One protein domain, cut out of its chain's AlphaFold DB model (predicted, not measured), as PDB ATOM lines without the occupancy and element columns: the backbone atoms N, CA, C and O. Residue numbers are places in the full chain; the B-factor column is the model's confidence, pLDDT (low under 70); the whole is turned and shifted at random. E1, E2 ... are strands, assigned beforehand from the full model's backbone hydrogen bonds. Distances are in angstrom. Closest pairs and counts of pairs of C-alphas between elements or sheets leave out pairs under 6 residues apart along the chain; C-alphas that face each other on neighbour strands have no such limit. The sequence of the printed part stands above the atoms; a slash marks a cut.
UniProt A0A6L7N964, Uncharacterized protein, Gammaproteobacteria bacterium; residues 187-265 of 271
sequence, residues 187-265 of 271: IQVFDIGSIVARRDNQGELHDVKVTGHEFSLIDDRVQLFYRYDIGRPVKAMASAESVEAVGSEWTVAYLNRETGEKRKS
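AT A GLANCE: This is residues 187 to 265 of the 271 residues of an uncharacterized protein of Gammaproteobacteria bacterium (UniProt A0A6L7N964). A five-stranded sheet, curled like part of a barrel, folds back on itself at the long bent strand E3, and a small three-stranded sheet, E1 E7 E8, sits at one side of it. The 79 printed residues hold eight named strands, E1 to E8 in chain order, and no named helix: the class is all strand. The sheet orders are E5 E4 E3 E2 E6 and E1 E7 E8, both antiparallel. The whole is compact, with a radius of gyration of the C-alphas of 12.4 A and spans of 32 by 32 by 23 A.

IN THESE COORDINATES: Find C-alpha 205 at (-9.371, -38.621, -19.217); from there E3, residues 205 to 218, covers 23.7 A and bends by 105 degrees at residue 209. E4, residues 221 to 228, runs 22.0 A. Look next for E2 at 195 to 199, E5 at 236 to 239 and E6 at 243 to 245. E1, residues 187 to 190, begins at (-3.770, -19.830, -5.387); E7 is 252 to 256, and E8, 262 to 264, ends at (-2.322, -13.460, -14.870).

HOW THE PARTS SIT: The large sheet is a folded sheet, bent back so that E5 E4 face E2 E6, with E3 as the hinge. E2 E3 E4 E5 form a meander, each strand the antiparallel neighbour of the one before. Within hydrogen-bond range you find N 198 and O 206 for E2 and E3, 2.8 A; N 225 and O 214 for E4 and E3, 2.7 A; N 226 and O 238 for E5 and E4, 2.8 A; and N 197 and O 244 for E2 and E6, 2.9 A. In the small sheet, look at N 189 and O 253, 2.8 A, and N 254 and O 263, 2.8 A. E1 and E4 are near each other.

THE WHOLE: The C-alphas farthest apart, Gln 202 and Thr 259, are 35.0 A apart. The printed part has no cut and no long link. Confidence is under 70 at residues 203, 231 to 235 and 265.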
ATOM      1  N   ILE A 187      -3.970 -18.472  -4.902       81.12
ATOM      2  CA  ILE A 187      -3.770 -19.830  -5.387       81.12
ATOM      3  C   ILE A 187      -3.562 -19.871  -6.897       81.12
ATOM      4  O   ILE A 187      -4.154 -19.077  -7.628       81.12
ATOM      5  N   GLN A 188      -2.732 -20.791  -7.380       83.56
ATOM      6  CA  GLN A 188      -2.556 -21.013  -8.814       83.56
ATOM      7  C   GLN A 188      -3.688 -21.895  -9.352       83.56
ATOM      8  O   GLN A 188      -4.022 -22.927  -8.777       83.56
ATOM      9  N   VAL A 189      -4.310 -21.476 -10.452       88.31
ATOM     10  CA  VAL A 189      -5.426 -22.185 -11.089       88.31
ATOM     11  C   VAL A 189      -5.274 -22.194 -12.603       88.31
ATOM     12  O   VAL A 189      -4.708 -21.266 -13.182       88.31
ATOM     13  N   PHE A 190      -5.854 -23.186 -13.277       90.69
ATOM     14  CA  PHE A 190      -6.003 -23.139 -14.732       90.69
ATOM     15  C   PHE A 190      -6.907 -21.976 -15.138       90.69
ATOM     16  O   PHE A 190      -7.994 -21.809 -14.588       90.69
ATOM     17  N   ASP A 191      -6.478 -21.158 -16.093       91.00
ATOM     18  CA  ASP A 191      -7.233 -20.000 -16.564       91.00
ATOM     19  C   ASP A 191      -8.577 -20.412 -17.208       91.00
ATOM     20  O   ASP A 191      -8.768 -21.528 -17.693       91.00
ATOM     21  N   ILE A 192      -9.537 -19.486 -17.232       90.56
ATOM     22  CA  ILE A 192     -10.782 -19.663 -17.980       90.56
ATOM     23  C   ILE A 192     -10.419 -19.646 -19.462       90.56
ATOM     24  O   ILE A 192      -9.830 -18.688 -19.953       90.56
ATOM     25  N   GLY A 193     -10.839 -20.678 -20.181       85.62
ATOM     26  CA  GLY A 193     -10.507 -20.880 -21.582       85.62
ATOM     27  C   GLY A 193      -9.502 -22.002 -21.816       85.62
ATOM     28  O   GLY A 193      -9.495 -22.518 -22.931       85.62
ATOM     29  N   SER A 194      -8.747 -22.407 -20.789       87.50
ATOM     30  CA  SER A 194      -7.797 -23.520 -20.852       87.50
ATOM     31  C   SER A 194      -8.489 -24.838 -21.186       87.50
ATOM     32  O   SER A 194      -9.573 -25.122 -20.669       87.50
ATOM     33  N   ILE A 195      -7.849 -25.642 -22.031       86.75
ATOM     34  CA  ILE A 195      -8.198 -27.035 -22.296       86.75
ATOM     35  C   ILE A 195      -7.338 -27.910 -21.389       86.75
ATOM     36  O   ILE A 195      -6.115 -27.897 -21.473       86.75
ATOM     37  N   VAL A 196      -7.993 -28.634 -20.492       88.25
ATOM     38  CA  VAL A 196      -7.370 -29.493 -19.478       88.25
ATOM     39  C   VAL A 196      -8.008 -30.870 -19.547       88.25
ATOM     40  O   VAL A 196      -9.148 -30.990 -19.998       88.25
ATOM     41  N   ALA A 197      -7.323 -31.911 -19.088       86.81
ATOM     42  CA  ALA A 197      -7.930 -33.230 -19.016       86.81
ATOM     43  C   ALA A 197      -8.606 -33.422 -17.660       86.81
ATOM     44  O   ALA A 197      -8.024 -33.167 -16.610       86.81
ATOM     45  N   ARG A 198      -9.858 -33.878 -17.682       88.56
ATOM     46  CA  ARG A 198     -10.612 -34.264 -16.492       88.56
ATOM     47  C   ARG A 198     -10.722 -35.773 -16.421       88.56
ATOM     48  O   ARG A 198     -11.278 -36.389 -17.332       88.56
ATOM     49  N   ARG A 199     -10.331 -36.340 -15.287       79.62
ATOM     50  CA  ARG A 199     -10.540 -37.749 -14.963       79.62
ATOM     51  C   ARG A 199     -11.984 -37.991 -14.525       79.62
ATOM     52  O   ARG A 199     -12.515 -37.281 -13.673       79.62
ATOM     53  N   ASP A 200     -12.657 -38.954 -15.144       78.25
ATOM     54  CA  ASP A 200     -14.006 -39.359 -14.753       78.25
ATOM     55  C   ASP A 200     -14.006 -40.449 -13.667       78.25
ATOM     56  O   ASP A 200     -12.962 -40.943 -13.246       78.25
ATOM     57  N   ASN A 201     -15.195 -40.845 -13.200       72.25
ATOM     58  CA  ASN A 201     -15.343 -41.869 -12.157       72.25
ATOM     59  C   ASN A 201     -14.879 -43.273 -12.599       72.25
ATOM     60  O   ASN A 201     -14.822 -44.178 -11.770       72.25
ATOM     61  N   GLN A 202     -14.621 -43.476 -13.891       70.00
ATOM     62  CA  GLN A 202     -14.081 -44.704 -14.476       70.00
ATOM     63  C   GLN A 202     -12.570 -44.585 -14.743       70.00
ATOM     64  O   GLN A 202     -11.959 -45.537 -15.219       70.00
ATOM     65  N   GLY A 203     -11.960 -43.445 -14.397       62.97
ATOM     66  CA  GLY A 203     -10.547 -43.161 -14.614       62.97
ATOM     67  C   GLY A 203     -10.220 -42.676 -16.027       62.97
ATOM     68  O   GLY A 203      -9.040 -42.502 -16.327       62.97
ATOM     69  N   GLU A 204     -11.213 -42.448 -16.892       71.25
ATOM     70  CA  GLU A 204     -10.987 -41.954 -18.251       71.25
ATOM     71  C   GLU A 204     -10.720 -40.446 -18.248       71.25
ATOM     72  O   GLU A 204     -11.426 -39.675 -17.593       71.25
ATOM     73  N   LEU A 205      -9.705 -40.025 -19.006       78.69
ATOM     74  CA  LEU A 205      -9.371 -38.621 -19.217       78.69
ATOM     75  C   LEU A 205     -10.166 -38.059 -20.393       78.69
ATOM     76  O   LEU A 205     -10.156 -38.617 -21.489       78.69
ATOM     77  N   HIS A 206     -10.824 -36.928 -20.161       81.88
ATOM     78  CA  HIS A 206     -11.588 -36.206 -21.172       81.88
ATOM     79  C   HIS A 206     -11.117 -34.761 -21.243       81.88
ATOM     80  O   HIS A 206     -11.070 -34.088 -20.213       81.88
ATOM     81  N   ASP A 207     -10.833 -34.268 -22.448       86.62
ATOM     82  CA  ASP A 207     -10.521 -32.856 -22.658       86.62
ATOM     83  C   ASP A 207     -11.746 -32.003 -22.322       86.62
ATOM     84  O   ASP A 207     -12.834 -32.166 -22.885       86.62
ATOM     85  N   VAL A 208     -11.566 -31.068 -21.397       87.69
ATOM     86  CA  VAL A 208     -12.602 -30.141 -20.965       87.69
ATOM     87  C   VAL A 208     -12.081 -28.715 -21.003       87.69
ATOM     88  O   VAL A 208     -10.950 -28.417 -20.623       87.69
ATOM     89  N   LYS A 209     -12.941 -27.798 -21.446       89.62
ATOM     90  CA  LYS A 209     -12.639 -26.371 -21.423       89.62
ATOM     91  C   LYS A 209     -13.052 -25.770 -20.090       89.62
ATOM     92  O   LYS A 209     -14.235 -25.800 -19.743       89.62
ATOM     93  N   VAL A 210     -12.110 -25.160 -19.380       90.25
ATOM     94  CA  VAL A 210     -12.388 -24.432 -18.140       90.25
ATOM     95  C   VAL A 210     -13.248 -23.207 -18.455       90.25
ATOM     96  O   VAL A 210     -12.897 -22.357 -19.270       90.25
ATOM     97  N   THR A 211     -14.394 -23.103 -17.792       90.19
ATOM     98  CA  THR A 211     -15.369 -22.008 -17.945       90.19
ATOM     99  C   THR A 211     -15.521 -21.165 -16.681       90.19
ATOM    100  O   THR A 211     -16.111 -20.087 -16.731       90.19
ATOM    101  N   GLY A 212     -14.989 -21.625 -15.547       89.56
ATOM    102  CA  GLY A 212     -15.004 -20.875 -14.298       89.56
ATOM    103  C   GLY A 212     -14.395 -21.639 -13.130       89.56
ATOM    104  O   GLY A 212     -14.152 -22.841 -13.216       89.56
ATOM    105  N   HIS A 213     -14.211 -20.914 -12.033       90.69
ATOM    106  CA  HIS A 213     -13.679 -21.398 -10.762       90.69
ATOM    107  C   HIS A 213     -14.759 -21.307  -9.695       90.69
ATOM    108  O   HIS A 213     -15.537 -20.350  -9.677       90.69
ATOM    109  N   GLU A 214     -14.817 -22.287  -8.807       88.00
ATOM    110  CA  GLU A 214     -15.755 -22.296  -7.695       88.00
ATOM    111  C   GLU A 214     -15.117 -22.939  -6.472       88.00
ATOM    112  O   GLU A 214     -14.516 -24.003  -6.564       88.00
ATOM    113  N   PHE A 215     -15.267 -22.296  -5.321       84.94
ATOM    114  CA  PHE A 215     -14.842 -22.852  -4.047       84.94
ATOM    115  C   PHE A 215     -16.057 -23.417  -3.327       84.94
ATOM    116  O   PHE A 215     -17.087 -22.752  -3.221       84.94
ATOM    117  N   SER A 216     -15.947 -24.646  -2.840       80.56
ATOM    118  CA  SER A 216     -17.005 -25.300  -2.071       80.56
ATOM    119  C   SER A 216     -16.433 -25.901  -0.799       80.56
ATOM    120  O   SER A 216     -15.304 -26.381  -0.785       80.56
ATOM    121  N   LEU A 217     -17.214 -25.846   0.279       78.06
ATOM    122  CA  LEU A 217     -16.868 -26.471   1.549       78.06
ATOM    123  C   LEU A 217     -17.371 -27.920   1.537       78.06
ATOM    124  O   LEU A 217     -18.578 -28.145   1.452       78.06
ATOM    125  N   ILE A 218     -16.455 -28.881   1.610       75.19
ATOM    126  CA  ILE A 218     -16.733 -30.320   1.682       75.19
ATOM    127  C   ILE A 218     -15.910 -30.879   2.841       75.19
ATOM    128  O   ILE A 218     -14.708 -30.637   2.908       75.19
ATOM    129  N   ASP A 219     -16.556 -31.581   3.774       76.19
ATOM    130  CA  ASP A 219     -15.911 -32.174   4.958       76.19
ATOM    131  C   ASP A 219     -15.017 -31.186   5.739       76.19
ATOM    132  O   ASP A 219     -13.872 -31.480   6.077       76.19
ATOM    133  N   ASP A 220     -15.536 -29.976   5.987       74.00
ATOM    134  CA  ASP A 220     -14.838 -28.853   6.643       74.00
ATOM    135  C   ASP A 220     -13.555 -28.369   5.935       74.00
ATOM    136  O   ASP A 220     -12.784 -27.576   6.483       74.00
ATOM    137  N   ARG A 221     -13.339 -28.773   4.678       72.94
ATOM    138  CA  ARG A 221     -12.251 -28.293   3.821       72.94
ATOM    139  C   ARG A 221     -12.813 -27.510   2.646       72.94
ATOM    140  O   ARG A 221     -13.776 -27.918   2.001       72.94
ATOM    141  N   VAL A 222     -12.218 -26.359   2.352       76.06
ATOM    142  CA  VAL A 222     -12.564 -25.611   1.139       76.06
ATOM    143  C   VAL A 222     -11.771 -26.197  -0.016       76.06
ATOM    144  O   VAL A 222     -10.544 -26.167   0.004       76.06
ATOM    145  N   GLN A 223     -12.479 -26.700  -1.015       83.50
ATOM    146  CA  GLN A 223     -11.903 -27.286  -2.216       83.50
ATOM    147  C   GLN A 223     -12.210 -26.421  -3.437       83.50
ATOM    148  O   GLN A 223     -13.291 -25.833  -3.550       83.50
ATOM    149  N   LEU A 224     -11.245 -26.358  -4.354       85.00
ATOM    150  CA  LEU A 224     -11.408 -25.732  -5.657       85.00
ATOM    151  C   LEU A 224     -12.075 -26.706  -6.630       85.00
ATOM    152  O   LEU A 224     -11.665 -27.859  -6.769       85.00
ATOM    153  N   PHE A 225     -13.055 -26.189  -7.359       89.19
ATOM    154  CA  PHE A 225     -13.716 -26.847  -8.467       89.19
ATOM    155  C   PHE A 225     -13.592 -26.021  -9.744       89.19
ATOM    156  O   PHE A 225     -13.789 -24.803  -9.752       89.19
ATOM    157  N   TYR A 226     -13.338 -26.713 -10.849       91.50
ATOM    158  CA  TYR A 226     -13.401 -26.159 -12.190       91.50
ATOM    159  C   TYR A 226     -14.766 -26.444 -12.802       91.50
ATOM    160  O   TYR A 226     -15.218 -27.590 -12.863       91.50
ATOM    161  N   ARG A 227     -15.424 -25.392 -13.289       90.06
ATOM    162  CA  ARG A 227     -16.608 -25.514 -14.141       90.06
ATOM    163  C   ARG A 227     -16.164 -25.762 -15.569       90.06
ATOM    164  O   ARG A 227     -15.294 -25.050 -16.065       90.06
ATOM    165  N   TYR A 228     -16.819 -26.675 -16.267       88.50
ATOM    166  CA  TYR A 228     -16.563 -26.922 -17.686       88.50
ATOM    167  C   TYR A 228     -17.854 -27.171 -18.456       88.50
ATOM    168  O   TYR A 228     -18.899 -27.513 -17.893       88.50
ATOM    169  N   ASP A 229     -17.769 -26.948 -19.764       78.94
ATOM    170  CA  ASP A 229     -18.869 -27.194 -20.684       78.94
ATOM    171  C   ASP A 229     -18.922 -28.679 -21.072       78.94
ATOM    172  O   ASP A 229     -17.910 -29.280 -21.424       78.94
ATOM    173  N   ILE A 230     -20.119 -29.262 -21.009       72.19
ATOM    174  CA  ILE A 230     -20.420 -30.637 -21.440       72.19
ATOM    175  C   ILE A 230     -21.489 -30.675 -22.544       72.19
ATOM    176  O   ILE A 230     -22.114 -31.712 -22.775       72.19
ATOM    177  N   GLY A 231     -21.770 -29.538 -23.192       64.06
ATOM    178  CA  GLY A 231     -22.778 -29.423 -24.250       64.06
ATOM    179  C   GLY A 231     -24.211 -29.682 -23.768       64.06
ATOM    180  O   GLY A 231     -25.088 -30.018 -24.565       64.06
ATOM    181  N   ARG A 232     -24.464 -29.572 -22.457       64.50
ATOM    182  CA  ARG A 232     -25.766 -29.798 -21.806       64.50
ATOM    183  C   ARG A 232     -26.120 -28.609 -20.904       64.50
ATOM    184  O   ARG A 232     -25.223 -27.930 -20.419       64.50
ATOM    185  N   PRO A 233     -27.412 -28.369 -20.609       52.62
ATOM    186  CA  PRO A 233     -27.847 -27.238 -19.777       52.62
ATOM    187  C   PRO A 233     -27.416 -27.317 -18.299       52.62
ATOM    188  O   PRO A 233     -27.653 -26.376 -17.545       52.62
ATOM    189  N   VAL A 234     -26.796 -28.420 -17.871       57.00
ATOM    190  CA  VAL A 234     -26.243 -28.582 -16.523       57.00
ATOM    191  C   VAL A 234     -24.764 -28.209 -16.556       57.00
ATOM    192  O   VAL A 234     -23.998 -28.807 -17.308       57.00
ATOM    193  N   LYS A 235     -24.362 -27.240 -15.725       62.62
ATOM    194  CA  LYS A 235     -22.949 -26.905 -15.517       62.62
ATOM    195  C   LYS A 235     -22.289 -28.050 -14.757       62.62
ATOM    196  O   LYS A 235     -22.686 -28.335 -13.629       62.62
ATOM    197  N   ALA A 236     -21.326 -28.714 -15.384       82.56
ATOM    198  CA  ALA A 236     -20.566 -29.773 -14.745       82.56
ATOM    199  C   ALA A 236     -19.360 -29.181 -14.005       82.56
ATOM    200  O   ALA A 236     -18.800 -28.161 -14.414       82.56
ATOM    201  N   MET A 237     -18.998 -29.818 -12.894       88.06
ATOM    202  CA  MET A 237     -17.891 -29.414 -12.035       88.06
ATOM    203  C   MET A 237     -16.941 -30.590 -11.833       88.06
ATOM    204  O   MET A 237     -17.351 -31.749 -11.924       88.06
ATOM    205  N   ALA A 238     -15.665 -30.283 -11.645       85.56
ATOM    206  CA  ALA A 238     -14.597 -31.237 -11.383       85.56
ATOM    207  C   ALA A 238     -13.728 -30.667 -10.273       85.56
ATOM    208  O   ALA A 238     -13.453 -29.465 -10.289       85.56
ATOM    209  N   SER A 239     -13.335 -31.491  -9.305       85.75
ATOM    210  CA  SER A 239     -12.385 -31.057  -8.281       85.75
ATOM    211  C   SER A 239     -11.042 -30.761  -8.940       85.75
ATOM    212  O   SER A 239     -10.698 -31.385  -9.947       85.75
ATOM    213  N   ALA A 240     -10.273 -29.836  -8.372       83.75
ATOM    214  CA  ALA A 240      -8.935 -29.535  -8.870       83.75
ATOM    215  C   ALA A 240      -8.033 -30.779  -8.926       83.75
ATOM    216  O   ALA A 240      -7.295 -30.943  -9.884       83.75
ATOM    217  N   GLU A 241      -8.184 -31.703  -7.974       80.75
ATOM    218  CA  GLU A 241      -7.464 -32.988  -7.925       80.75
ATOM    219  C   GLU A 241      -7.802 -33.937  -9.091       80.75
ATOM    220  O   GLU A 241      -7.044 -34.853  -9.386       80.75
ATOM    221  N   SER A 242      -8.949 -33.745  -9.750       80.75
ATOM    222  CA  SER A 242      -9.394 -34.569 -10.888       80.75
ATOM    223  C   SER A 242      -9.069 -33.953 -12.252       80.75
ATOM    224  O   SER A 242      -9.514 -34.474 -13.278       80.75
ATOM    225  N   VAL A 243      -8.349 -32.828 -12.268       84.62
ATOM    226  CA  VAL A 243      -8.039 -32.048 -13.466       84.62
ATOM    227  C   VAL A 243      -6.530 -31.903 -13.607       84.62
ATOM    228  O   VAL A 243      -5.861 -31.449 -12.686       84.62
ATOM    229  N   GLU A 244      -6.005 -32.232 -14.780       85.00
ATOM    230  CA  GLU A 244      -4.575 -32.192 -15.081       85.00
ATOM    231  C   GLU A 244      -4.295 -31.438 -16.390       85.00
ATOM    232  O   GLU A 244      -5.132 -31.367 -17.299       85.00
ATOM    233  N   ALA A 245      -3.112 -30.830 -16.473       80.56
ATOM    234  CA  ALA A 245      -2.657 -30.137 -17.669       80.56
ATOM    235  C   ALA A 245      -2.378 -31.151 -18.785       80.56
ATOM    236  O   ALA A 245      -1.583 -32.070 -18.603       80.56
ATOM    237  N   VAL A 246      -3.000 -30.976 -19.953       76.69
ATOM    238  CA  VAL A 246      -2.758 -31.836 -21.120       76.69
ATOM    239  C   VAL A 246      -2.624 -30.985 -22.376       76.69
ATOM    240  O   VAL A 246      -3.410 -30.075 -22.633       76.69
ATOM    241  N   GLY A 247      -1.601 -31.283 -23.178       72.94
ATOM    242  CA  GLY A 247      -1.302 -30.539 -24.400       72.94
ATOM    243  C   GLY A 247      -0.697 -29.159 -24.125       72.94
ATOM    244  O   GLY A 247       0.014 -28.968 -23.143       72.94
ATOM    245  N   SER A 248      -0.941 -28.213 -25.035       72.56
ATOM    246  CA  SER A 248      -0.386 -26.848 -24.992       72.56
ATOM    247  C   SER A 248      -1.456 -25.752 -24.990       72.56
ATOM    248  O   SER A 248      -1.130 -24.575 -25.090       72.56
ATOM    249  N   GLU A 249      -2.739 -26.118 -24.936       79.94
ATOM    250  CA  GLU A 249      -3.876 -25.186 -24.999       79.94
ATOM    251  C   GLU A 249      -4.402 -24.819 -23.604       79.94
ATOM    252  O   GLU A 249      -5.603 -24.644 -23.395       79.94
ATOM    253  N   TRP A 250      -3.504 -24.694 -22.630       85.19
ATOM    254  CA  TRP A 250      -3.827 -24.282 -21.272       85.19
ATOM    255  C   TRP A 250      -2.907 -23.153 -20.825       85.19
ATOM    256  O   TRP A 250      -1.755 -23.046 -21.235       85.19
ATOM    257  N   THR A 251      -3.442 -22.295 -19.970       84.19
ATOM    258  CA  THR A 251      -2.698 -21.260 -19.258       84.19
ATOM    259  C   THR A 251      -3.069 -21.295 -17.782       84.19
ATOM    260  O   THR A 251      -4.094 -21.866 -17.389       84.19
ATOM    261  N   VAL A 252      -2.233 -20.675 -16.955       86.19
ATOM    262  CA  VAL A 252      -2.429 -20.552 -15.508       86.19
ATOM    263  C   VAL A 252      -2.645 -19.095 -15.105       86.19
ATOM    264  O   VAL A 252      -2.156 -18.159 -15.741       86.19
ATOM    265  N   ALA A 253      -3.400 -18.899 -14.033       86.44
ATOM    266  CA  ALA A 253      -3.652 -17.612 -13.408       86.44
ATOM    267  C   ALA A 253      -3.580 -17.761 -11.886       86.44
ATOM    268  O   ALA A 253      -3.827 -18.838 -11.350       86.44
ATOM    269  N   TYR A 254      -3.300 -16.667 -11.189       86.06
ATOM    270  CA  TYR A 254      -3.433 -16.605  -9.741       86.06
ATOM    271  C   TYR A 254      -4.824 -16.096  -9.380       86.06
ATOM    272  O   TYR A 254      -5.277 -15.075  -9.900       86.06
ATOM    273  N   LEU A 255      -5.505 -16.806  -8.492       83.38
ATOM    274  CA  LEU A 255      -6.838 -16.493  -8.003       83.38
ATOM    275  C   LEU A 255      -6.772 -16.274  -6.494       83.38
ATOM    276  O   LEU A 255      -6.342 -17.156  -5.756       83.38
ATOM    277  N   ASN A 256      -7.217 -15.115  -6.021       83.69
ATOM    278  CA  ASN A 256      -7.366 -14.881  -4.595       83.69
ATOM    279  C   ASN A 256      -8.637 -15.576  -4.094       83.69
ATOM    280  O   ASN A 256      -9.740 -15.312  -4.579       83.69
ATOM    281  N   ARG A 257      -8.485 -16.462  -3.114       77.12
ATOM    282  CA  ARG A 257      -9.570 -17.291  -2.579       77.12
ATOM    283  C   ARG A 257     -10.621 -16.488  -1.809       77.12
ATOM    284  O   ARG A 257     -11.778 -16.902  -1.769       77.12
ATOM    285  N   GLU A 258     -10.243 -15.363  -1.208       76.00
ATOM    286  CA  GLU A 258     -11.143 -14.530  -0.401       76.00
ATOM    287  C   GLU A 258     -11.892 -13.498  -1.246       76.00
ATOM    288  O   GLU A 258     -13.087 -13.277  -1.049       76.00
ATOM    289  N   THR A 259     -11.204 -12.867  -2.200       78.12
ATOM    290  CA  THR A 259     -11.764 -11.763  -2.995       78.12
ATOM    291  C   THR A 259     -12.279 -12.199  -4.365       78.12
ATOM    292  O   THR A 259     -13.045 -11.467  -4.991       78.12
ATOM    293  N   GLY A 260     -11.860 -13.370  -4.857       74.44
ATOM    294  CA  GLY A 260     -12.095 -13.804  -6.235       74.44
ATOM    295  C   GLY A 260     -11.320 -12.988  -7.275       74.44
ATOM    296  O   GLY A 260     -11.575 -13.127  -8.473       74.44
ATOM    297  N   GLU A 261     -10.399 -12.116  -6.843       82.31
ATOM    298  CA  GLU A 261      -9.539 -11.342  -7.736       82.31
ATOM    299  C   GLU A 261      -8.600 -12.277  -8.497       82.31
ATOM    300  O   GLU A 261      -8.083 -13.250  -7.950       82.31
ATOM    301  N   LYS A 262      -8.365 -11.971  -9.772       81.31
ATOM    302  CA  LYS A 262      -7.548 -12.791 -10.655       81.31
ATOM    303  C   LYS A 262      -6.391 -11.993 -11.230       81.31
ATOM    304  O   LYS A 262      -6.598 -10.931 -11.816       81.31
ATOM    305  N   ARG A 263      -5.186 -12.544 -11.125       84.25
ATOM    306  CA  ARG A 263      -3.962 -12.035 -11.747       84.25
ATOM    307  C   ARG A 263      -3.488 -13.045 -12.781       84.25
ATOM    308  O   ARG A 263      -3.585 -14.249 -12.567       84.25
ATOM    309  N   LYS A 264      -3.001 -12.569 -13.923       73.19
ATOM    310  CA  LYS A 264      -2.322 -13.460 -14.870       73.19
ATOM    311  C   LYS A 264      -1.016 -13.934 -14.235       73.19
ATOM    312  O   LYS A 264      -0.376 -13.139 -13.546       73.19
ATOM    313  N   SER A 265      -0.650 -15.195 -14.458       66.56
ATOM    314  CA  SER A 265       0.724 -15.613 -14.181       66.56
ATOM    315  C   SER A 265       1.657 -14.789 -15.071       66.56
ATOM    316  O   SER A 265       1.340 -14.580 -16.245       66.56
TER     317      SER A 265